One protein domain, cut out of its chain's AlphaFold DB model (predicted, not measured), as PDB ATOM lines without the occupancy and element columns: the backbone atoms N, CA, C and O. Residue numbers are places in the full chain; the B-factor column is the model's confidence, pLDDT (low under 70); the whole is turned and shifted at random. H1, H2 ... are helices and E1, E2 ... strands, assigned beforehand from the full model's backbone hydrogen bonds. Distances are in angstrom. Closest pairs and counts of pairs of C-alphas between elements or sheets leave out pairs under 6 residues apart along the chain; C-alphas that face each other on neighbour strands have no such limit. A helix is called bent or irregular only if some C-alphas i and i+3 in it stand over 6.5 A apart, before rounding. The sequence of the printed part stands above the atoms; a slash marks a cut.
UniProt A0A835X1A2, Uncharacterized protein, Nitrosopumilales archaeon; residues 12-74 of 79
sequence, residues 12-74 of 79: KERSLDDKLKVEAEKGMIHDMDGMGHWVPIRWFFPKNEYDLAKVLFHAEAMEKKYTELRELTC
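This is residues 12 to 74 of the 79 residues of an uncharacterized protein of Nitrosopumilales archaeon (UniProt A0A835X1A2). A narrow, strongly twisted sheet of three antiparallel strands has one long helix, H1, folded back along it over E2 and E3, at some distance from the strands. Both run lengthwise in an elongated whole, with short E1 at one edge of the sheet and residues 48 to 53 standing free near the turn into H1. The printed part has 63 residues, with three named strands and one named helix in the order E1, E2, E3, H1; the sheet's order is E1, E2, E3, and the class is mixed, helices and strands. It is only just loose, close to compact, with a radius of gyration of the C-alphas of 13.0 A and spans of 42 by 21 by 14 A.

E1, residues 12 to 16, and E2, residues 23 to 30, form a hairpin, antiparallel with 140 degrees between their directions. The C-alphas of Arg 14 and Glu 25 face each other at 4.3 A, and N 26 and O 13 are within hydrogen-bond range at 2.8 A. E2 forms a second hairpin with E3, residues 36 to 44, antiparallel at 153 degrees. Here N 37 and O 29 are 2.7 A apart and N 25 and O 42 are 2.8 A apart, both within hydrogen-bond range. The three strands make a meander, each the antiparallel neighbour of the one before; E1 and E3 are edge strands and E2 is the inner strand. H1, residues 52 to 73, is on the sheet at a height over the sheet of 10.4 A. It lies over E2 and E3 and runs along the strands, at 16 degrees to E3 on the local plane. E3 and H1 are near each other, with 17 pairs of C-alphas within 10 A. The closest C-alphas of E2 and H1 are those of His 30 and Thr 73, 8.0 A apart. In H1 every O i to N i+4 pair is within hydrogen-bond range.

E1 begins at C-alpha 12, (-24.814, -17.791, -56.546), and has five residues. E2 is 22.8 A long from first to last C-alpha, and E3, the longest strand with 9 residues, is 23.3 A long. H1 is 30.9 A long, from C-alpha 52 at (-36.355, -0.356, -39.861) to C-alpha 73 at (-9.052, -7.098, -52.686), and is not bent.

The two C-alphas farthest apart are those of Asp 33 and Asn 48, at 42.0 A. The printed part has no cut. The link from E2 to E3 is tight, those from E1 to E2 and from E3 to H1 are short, and no link is long. The mean pLDDT of the printed part is 78.9; residues 31 to 34 and 69 to 74 are under 70.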
ATOM      1  N   LYS A  12     -25.165 -16.392 -56.273       75.56
ATOM      2  CA  LYS A  12     -24.814 -17.791 -56.546       75.56
ATOM      3  C   LYS A  12     -25.568 -18.745 -55.634       75.56
ATOM      4  O   LYS A  12     -25.881 -19.850 -56.058       75.56
ATOM      5  N   GLU A  13     -25.882 -18.310 -54.417       81.25
ATOM      6  CA  GLU A  13     -26.544 -19.142 -53.419       81.25
ATOM      7  C   GLU A  13     -27.531 -18.319 -52.592       81.25
ATOM      8  O   GLU A  13     -27.294 -17.146 -52.308       81.25
ATOM      9  N   ARG A  14     -28.636 -18.944 -52.186       86.06
ATOM     10  CA  ARG A  14     -29.553 -18.413 -51.179       86.06
ATOM     11  C   ARG A  14     -29.563 -19.377 -50.001       86.06
ATOM     12  O   ARG A  14     -29.891 -20.548 -50.164       86.06
ATOM     13  N   SER A  15     -29.191 -18.890 -48.826       85.06
ATOM     14  CA  SER A  15     -29.106 -19.684 -47.604       85.06
ATOM     15  C   SER A  15     -29.544 -18.854 -46.404       85.06
ATOM     16  O   SER A  15     -29.579 -17.629 -46.463       85.06
ATOM     17  N   LEU A  16     -29.810 -19.498 -45.272       86.00
ATOM     18  CA  LEU A  16     -29.926 -18.762 -44.015       86.00
ATOM     19  C   LEU A  16     -28.548 -18.223 -43.609       86.00
ATOM     20  O   LEU A  16     -27.526 -18.893 -43.784       86.00
ATOM     21  N   ASP A  17     -28.515 -16.993 -43.109       84.00
ATOM     22  CA  ASP A  17     -27.333 -16.409 -42.489       84.00
ATOM     23  C   ASP A  17     -27.117 -17.047 -41.114       84.00
ATOM     24  O   ASP A  17     -28.030 -17.095 -40.288       84.00
ATOM     25  N   ASP A  18     -25.908 -17.533 -40.845       75.50
ATOM     26  CA  ASP A  18     -25.627 -18.240 -39.596       75.50
ATOM     27  C   ASP A  18     -25.733 -17.353 -38.352       75.50
ATOM     28  O   ASP A  18     -26.117 -17.849 -37.289       75.50
ATOM     29  N   LYS A  19     -25.438 -16.052 -38.485       79.88
ATOM     30  CA  LYS A  19     -25.488 -15.090 -37.378       79.88
ATOM     31  C   LYS A  19     -26.877 -14.508 -37.190       79.88
ATOM     32  O   LYS A  19     -27.330 -14.387 -36.057       79.88
ATOM     33  N   LEU A  20     -27.522 -14.117 -38.284       79.56
ATOM     34  CA  LEU A  20     -28.791 -13.390 -38.234       79.56
ATOM     35  C   LEU A  20     -30.013 -14.311 -38.323       79.56
ATOM     36  O   LEU A  20     -31.118 -13.870 -38.029       79.56
ATOM     37  N   LYS A  21     -29.826 -15.579 -38.722       84.38
ATOM     38  CA  LYS A  21     -30.898 -16.562 -38.969       84.38
ATOM     39  C   LYS A  21     -31.973 -16.060 -39.941       84.38
ATOM     40  O   LYS A  21     -33.096 -16.550 -39.933       84.38
ATOM     41  N   VAL A  22     -31.609 -15.111 -40.802       85.19
ATOM     42  CA  VAL A  22     -32.466 -14.583 -41.867       85.19
ATOM     43  C   VAL A  22     -32.034 -15.136 -43.211       85.19
ATOM     44  O   VAL A  22     -30.875 -15.506 -43.394       85.19
ATOM     45  N   GLU A  23     -32.960 -15.187 -44.161       87.62
ATOM     46  CA  GLU A  23     -32.630 -15.598 -45.520       87.62
ATOM     47  C   GLU A  23     -31.669 -14.580 -46.149       87.62
ATOM     48  O   GLU A  23     -31.850 -13.364 -46.050       87.62
ATOM     49  N   ALA A  24     -30.607 -15.091 -46.757       88.06
ATOM     50  CA  ALA A  24     -29.509 -14.329 -47.307       88.06
ATOM     51  C   ALA A  24     -29.159 -14.855 -48.694       88.06
ATOM     52  O   ALA A  24     -28.926 -16.046 -48.891       88.06
ATOM     53  N   GLU A  25     -29.060 -13.958 -49.658       87.06
ATOM     54  CA  GLU A  25     -28.417 -14.243 -50.929       87.06
ATOM     55  C   GLU A  25     -26.930 -13.959 -50.796       87.06
ATOM     56  O   GLU A  25     -26.532 -12.872 -50.374       87.06
ATOM     57  N   LYS A  26     -26.109 -14.940 -51.157       85.75
ATOM     58  CA  LYS A  26     -24.654 -14.885 -51.139       85.75
ATOM     59  C   LYS A  26     -24.105 -14.914 -52.562       85.75
ATOM     60  O   LYS A  26     -24.632 -15.574 -53.463       85.75
ATOM     61  N   GLY A  27     -23.019 -14.184 -52.747       83.38
ATOM     62  CA  GLY A  27     -22.182 -14.224 -53.935       83.38
ATOM     63  C   GLY A  27     -20.779 -14.665 -53.584       83.38
ATOM     64  O   GLY A  27     -20.403 -14.709 -52.416       83.38
ATOM     65  N   MET A  28     -20.009 -14.954 -54.622       81.12
ATOM     66  CA  MET A  28     -18.588 -15.239 -54.512       81.12
ATOM     67  C   MET A  28     -17.817 -14.061 -55.104       81.12
ATOM     68  O   MET A  28     -18.007 -13.729 -56.275       81.12
ATOM     69  N   ILE A  29     -16.991 -13.421 -54.283       75.12
ATOM     70  CA  ILE A  29     -15.929 -12.507 -54.723       75.12
ATOM     71  C   ILE A  29     -14.634 -13.313 -54.831       75.12
ATOM     72  O   ILE A  29     -14.452 -14.261 -54.075       75.12
ATOM     73  N   HIS A  30     -13.766 -12.970 -55.777       71.31
ATOM     74  CA  HIS A  30     -12.434 -13.562 -55.862       71.31
ATOM     75  C   HIS A  30     -11.407 -12.499 -55.490       71.31
ATOM     76  O   HIS A  30     -11.452 -11.396 -56.038       71.31
ATOM     77  N   ASP A  31     -10.513 -12.835 -54.571       68.75
ATOM     78  CA  ASP A  31      -9.371 -12.004 -54.202       68.75
ATOM     79  C   ASP A  31      -8.274 -12.068 -55.281       68.75
ATOM     80  O   ASP A  31      -8.349 -12.877 -56.209       68.75
ATOM     81  N   MET A  32      -7.234 -11.230 -55.168       62.66
ATOM     82  CA  MET A  32      -6.117 -11.181 -56.133       62.66
ATOM     83  C   MET A  32      -5.379 -12.519 -56.297       62.66
ATOM     84  O   MET A  32      -4.806 -12.781 -57.351       62.66
ATOM     85  N   ASP A  33      -5.437 -13.384 -55.285       66.31
ATOM     86  CA  ASP A  33      -4.870 -14.739 -55.309       66.31
ATOM     87  C   ASP A  33      -5.780 -15.758 -56.039       66.31
ATOM     88  O   ASP A  33      -5.453 -16.933 -56.177       66.31
ATOM     89  N   GLY A  34      -6.962 -15.330 -56.500       69.44
ATOM     90  CA  GLY A  34      -7.983 -16.192 -57.102       69.44
ATOM     91  C   GLY A  34      -8.814 -16.981 -56.084       69.44
ATOM     92  O   GLY A  34      -9.664 -17.783 -56.475       69.44
ATOM     93  N   MET A  35      -8.604 -16.760 -54.783       75.88
ATOM     94  CA  MET A  35      -9.381 -17.394 -53.719       75.88
ATOM     95  C   MET A  35     -10.806 -16.830 -53.689       75.88
ATOM     96  O   MET A  35     -11.005 -15.619 -53.644       75.88
ATOM     97  N   GLY A  36     -11.807 -17.712 -53.739       75.31
ATOM     98  CA  GLY A  36     -13.218 -17.334 -53.699       75.31
ATOM     99  C   GLY A  36     -13.722 -17.132 -52.269       75.31
ATOM    100  O   GLY A  36     -13.821 -18.092 -51.507       75.31
ATOM    101  N   HIS A  37     -14.113 -15.909 -51.920       77.50
ATOM    102  CA  HIS A  37     -14.751 -15.575 -50.651       77.50
ATOM    103  C   HIS A  37     -16.268 -15.450 -50.825       77.50
ATOM    104  O   HIS A  37     -16.783 -14.663 -51.624       77.50
ATOM    105  N   TRP A  38     -17.009 -16.237 -50.046       80.19
ATOM    106  CA  TRP A  38     -18.464 -16.144 -49.990       80.19
ATOM    107  C   TRP A  38     -18.891 -14.953 -49.145       80.19
ATOM    108  O   TRP A  38     -18.586 -14.873 -47.955       80.19
ATOM    109  N   VAL A  39     -19.658 -14.054 -49.751       79.62
ATOM    110  CA  VAL A  39     -20.138 -12.836 -49.106       79.62
ATOM    111  C   VAL A  39     -21.653 -12.717 -49.230       79.62
ATOM    112  O   VAL A  39     -22.202 -12.934 -50.313       79.62
ATOM    113  N   PRO A  40     -22.368 -12.366 -48.148       80.12
ATOM    114  CA  PRO A  40     -23.791 -12.068 -48.233       80.12
ATOM    115  C   PRO A  40     -23.984 -10.791 -49.052       80.12
ATOM    116  O   PRO A  40     -23.443  -9.744 -48.715       80.12
ATOM    117  N   ILE A  41     -24.717 -10.870 -50.156       80.12
ATOM    118  CA  ILE A  41     -25.071  -9.732 -51.014       80.12
ATOM    119  C   ILE A  41     -26.313  -9.041 -50.463       80.12
ATOM    120  O   ILE A  41     -26.374  -7.813 -50.449       80.12
ATOM    121  N   ARG A  42     -27.306  -9.828 -50.035       80.69
ATOM    122  CA  ARG A  42     -28.627  -9.316 -49.682       80.69
ATOM    123  C   ARG A  42     -29.256 -10.135 -48.571       80.69
ATOM    124  O   ARG A  42     -29.314 -11.353 -48.667       80.69
ATOM    125  N   TRP A  43     -29.765  -9.459 -47.548       85.31
ATOM    126  CA  TRP A  43     -30.545 -10.078 -46.477       85.31
ATOM    127  C   TRP A  43     -32.034  -9.782 -46.639       85.31
ATOM    128  O   TRP A  43     -32.431  -8.679 -47.024       85.31
ATOM    129  N   PHE A  44     -32.857 -10.771 -46.313       84.00
ATOM    130  CA  PHE A  44     -34.311 -10.702 -46.332       84.00
ATOM    131  C   PHE A  44     -34.823 -10.744 -44.898       84.00
ATOM    132  O   PHE A  44     -34.976 -11.804 -44.295       84.00
ATOM    133  N   PHE A  45     -35.080  -9.561 -44.348       85.38
ATOM    134  CA  PHE A  45     -35.599  -9.423 -42.995       85.38
ATOM    135  C   PHE A  45     -37.135  -9.507 -42.984       85.38
ATOM    136  O   PHE A  45     -37.791  -8.736 -43.697       85.38
ATOM    137  N   PRO A  46     -37.736 -10.402 -42.181       84.12
ATOM    138  CA  PRO A  46     -39.181 -10.451 -42.019       84.12
ATOM    139  C   PRO A  46     -39.677  -9.228 -41.235       84.12
ATOM    140  O   PRO A  46     -39.210  -8.939 -40.133       84.12
ATOM    141  N   LYS A  47     -40.681  -8.529 -41.783       81.19
ATOM    142  CA  LYS A  47     -41.265  -7.313 -41.180       81.19
ATOM    143  C   LYS A  47     -41.899  -7.535 -39.801       81.19
ATOM    144  O   LYS A  47     -42.096  -6.567 -39.080       81.19
ATOM    145  N   ASN A  48     -42.233  -8.779 -39.454       84.38
ATOM    146  CA  ASN A  48     -42.802  -9.118 -38.149       84.38
ATOM    147  C   ASN A  48     -41.759  -9.168 -37.022       84.38
ATOM    148  O   ASN A  48     -42.143  -9.104 -35.860       84.38
ATOM    149  N   GLU A  49     -40.470  -9.302 -37.342       79.44
ATOM    150  CA  GLU A  49     -39.413  -9.506 -36.335       79.44
ATOM    151  C   GLU A  49     -38.362  -8.381 -36.344       79.44
ATOM    152  O   GLU A  49     -37.679  -8.148 -35.340       79.44
ATOM    153  N   TYR A  50     -38.249  -7.652 -37.460       83.75
ATOM    154  CA  TYR A  50     -37.254  -6.601 -37.653       83.75
ATOM    155  C   TYR A  50     -37.888  -5.253 -38.003       83.75
ATOM    156  O   TYR A  50     -38.509  -5.086 -39.053       83.75
ATOM    157  N   ASP A  51     -37.634  -4.265 -37.146       86.50
ATOM    158  CA  ASP A  51     -37.917  -2.857 -37.407       86.50
ATOM    159  C   ASP A  51     -36.856  -2.215 -38.303       86.50
ATOM    160  O   ASP A  51     -35.699  -2.645 -38.347       86.50
ATOM    161  N   LEU A  52     -37.229  -1.109 -38.956       82.12
ATOM    162  CA  LEU A  52     -36.355  -0.356 -39.861       82.12
ATOM    163  C   LEU A  52     -34.998  -0.012 -39.226       82.12
ATOM    164  O   LEU A  52     -33.970  -0.150 -39.881       82.12
ATOM    165  N   ALA A  53     -34.981   0.372 -37.947       85.50
ATOM    166  CA  ALA A  53     -33.750   0.707 -37.231       85.50
ATOM    167  C   ALA A  53     -32.782  -0.485 -37.112       85.50
ATOM    168  O   ALA A  53     -31.577  -0.323 -37.289       85.50
ATOM    169  N   LYS A  54     -33.298  -1.699 -36.868       83.94
ATOM    170  CA  LYS A  54     -32.474  -2.918 -36.807       83.94
ATOM    171  C   LYS A  54     -31.929  -3.276 -38.185       83.94
ATOM    172  O   LYS A  54     -30.764  -3.634 -38.316       83.94
ATOM    173  N   VAL A  55     -32.769  -3.154 -39.214       84.31
ATOM    174  CA  VAL A  55     -32.358  -3.408 -40.600       84.31
ATOM    175  C   VAL A  55     -31.253  -2.439 -41.022       84.31
ATOM    176  O   VAL A  55     -30.269  -2.885 -41.605       84.31
ATOM    177  N   LEU A  56     -31.374  -1.150 -40.685       84.38
ATOM    178  CA  LEU A  56     -30.349  -0.138 -40.966       84.38
ATOM    179  C   LEU A  56     -29.023  -0.457 -40.275       84.38
ATOM    180  O   LEU A  56     -27.996  -0.496 -40.943       84.38
ATOM    181  N   PHE A  57     -29.053  -0.805 -38.986       87.06
ATOM    182  CA  PHE A  57     -27.848  -1.196 -38.252       87.06
ATOM    183  C   PHE A  57     -27.109  -2.369 -38.919       87.06
ATOM    184  O   PHE A  57     -25.883  -2.364 -39.052       87.06
ATOM    185  N   HIS A  58     -27.850  -3.384 -39.375       84.69
ATOM    186  CA  HIS A  58     -27.258  -4.501 -40.106       84.69
ATOM    187  C   HIS A  58     -26.752  -4.083 -41.491       84.69
ATOM    188  O   HIS A  58     -25.675  -4.522 -41.893       84.69
ATOM    189  N   ALA A  59     -27.483  -3.227 -42.205       81.50
ATOM    190  CA  ALA A  59     -27.070  -2.720 -43.509       81.50
ATOM    191  C   ALA A  59     -25.743  -1.948 -43.428       81.50
ATOM    192  O   ALA A  59     -24.829  -2.252 -44.192       81.50
ATOM    193  N   GLU A  60     -25.586  -1.050 -42.450       85.00
ATOM    194  CA  GLU A  60     -24.332  -0.319 -42.206       85.00
ATOM    195  C   GLU A  60     -23.174  -1.272 -41.873       85.00
ATOM    196  O   GLU A  60     -22.065  -1.138 -42.394       85.00
ATOM    197  N   ALA A  61     -23.429  -2.300 -41.057       83.81
ATOM    198  CA  ALA A  61     -22.425  -3.315 -40.748       83.81
ATOM    199  C   ALA A  61     -22.023  -4.148 -41.980       83.81
ATOM    200  O   ALA A  61     -20.864  -4.560 -42.095       83.81
ATOM    201  N   MET A  62     -22.960  -4.423 -42.894       80.31
ATOM    202  CA  MET A  62     -22.649  -5.077 -44.166       80.31
ATOM    203  C   MET A  62     -21.801  -4.159 -45.043       80.31
ATOM    204  O   MET A  62     -20.799  -4.615 -45.582       80.31
ATOM    205  N   GLU A  63     -22.176  -2.889 -45.178       80.38
ATOM    206  CA  GLU A  63     -21.438  -1.918 -45.985       80.38
ATOM    207  C   GLU A  63     -19.986  -1.801 -45.521       80.38
ATOM    208  O   GLU A  63     -19.078  -1.970 -46.332       80.38
ATOM    209  N   LYS A  64     -19.757  -1.673 -44.207       81.69
ATOM    210  CA  LYS A  64     -18.408  -1.625 -43.635       81.69
ATOM    211  C   LYS A  64     -17.564  -2.847 -44.006       81.69
ATOM    212  O   LYS A  64     -16.451  -2.686 -44.491       81.69
ATOM    213  N   LYS A  65     -18.117  -4.059 -43.869       77.25
ATOM    214  CA  LYS A  65     -17.415  -5.290 -44.268       77.25
ATOM    215  C   LYS A  65     -17.074  -5.318 -45.751       77.25
ATOM    216  O   LYS A  65     -16.030  -5.838 -46.123       77.25
ATOM    217  N   TYR A  66     -17.974  -4.823 -46.598       74.31
ATOM    218  CA  TYR A  66     -17.719  -4.751 -48.033       74.31
ATOM    219  C   TYR A  66     -16.634  -3.734 -48.368       74.31
ATOM    220  O   TYR A  66     -15.839  -4.006 -49.260       74.31
ATOM    221  N   THR A  67     -16.578  -2.607 -47.659       74.88
ATOM    222  CA  THR A  67     -15.484  -1.639 -47.783       74.88
ATOM    223  C   THR A  67     -14.155  -2.272 -47.382       74.88
ATOM    224  O   THR A  67     -13.239  -2.265 -48.192       74.88
ATOM    225  N   GLU A  68     -14.087  -2.944 -46.227       73.88
ATOM    226  CA  GLU A  68     -12.872  -3.644 -45.778       73.88
ATOM    227  C   GLU A  68     -12.425  -4.722 -46.781       73.88
ATOM    228  O   GLU A  68     -11.250  -4.820 -47.125       73.88
ATOM    229  N   LEU A  69     -13.369  -5.509 -47.310       68.12
ATOM    230  CA  LEU A  69     -13.091  -6.490 -48.362       68.12
ATOM    231  C   LEU A  69     -12.610  -5.830 -49.655       68.12
ATOM    232  O   LEU A  69     -11.734  -6.368 -50.321       68.12
ATOM    233  N   ARG A  70     -13.163  -4.673 -50.027       66.62
ATOM    234  CA  ARG A  70     -12.742  -3.927 -51.218       66.62
ATOM    235  C   ARG A  70     -11.328  -3.371 -51.064       66.62
ATOM    236  O   ARG A  70     -10.571  -3.415 -52.023       66.62
ATOM    237  N   GLU A  71     -10.974  -2.887 -49.879       64.19
ATOM    238  CA  GLU A  71      -9.620  -2.413 -49.567       64.19
ATOM    239  C   GLU A  71      -8.607  -3.569 -49.545       64.19
ATOM    240  O   GLU A  71      -7.481  -3.411 -50.004       64.19
ATOM    241  N   LEU A  72      -9.010  -4.756 -49.081       60.97
ATOM    242  CA  LEU A  72      -8.162  -5.954 -49.097       60.97
ATOM    243  C   LEU A  72      -7.975  -6.534 -50.512       60.97
ATOM    244  O   LEU A  72      -6.887  -6.986 -50.858       60.97
ATOM    245  N   THR A  73      -9.036  -6.525 -51.323       59.34
ATOM    246  CA  THR A  73      -9.052  -7.098 -52.686       59.34
ATOM    247  C   THR A  73      -8.488  -6.152 -53.749       59.34
ATOM    248  O   THR A  73      -8.138  -6.595 -54.843       59.34
ATOM    249  N   CYS A  74      -8.376  -4.859 -53.442       54.44
ATOM    250  CA  CYS A  74      -7.739  -3.850 -54.279       54.44
ATOM    251  C   CYS A  74      -6.843  -2.962 -53.402       54.44
ATOM    252  O   CYS A  74      -7.327  -1.933 -52.922       54.44
TER     253      CYS A  74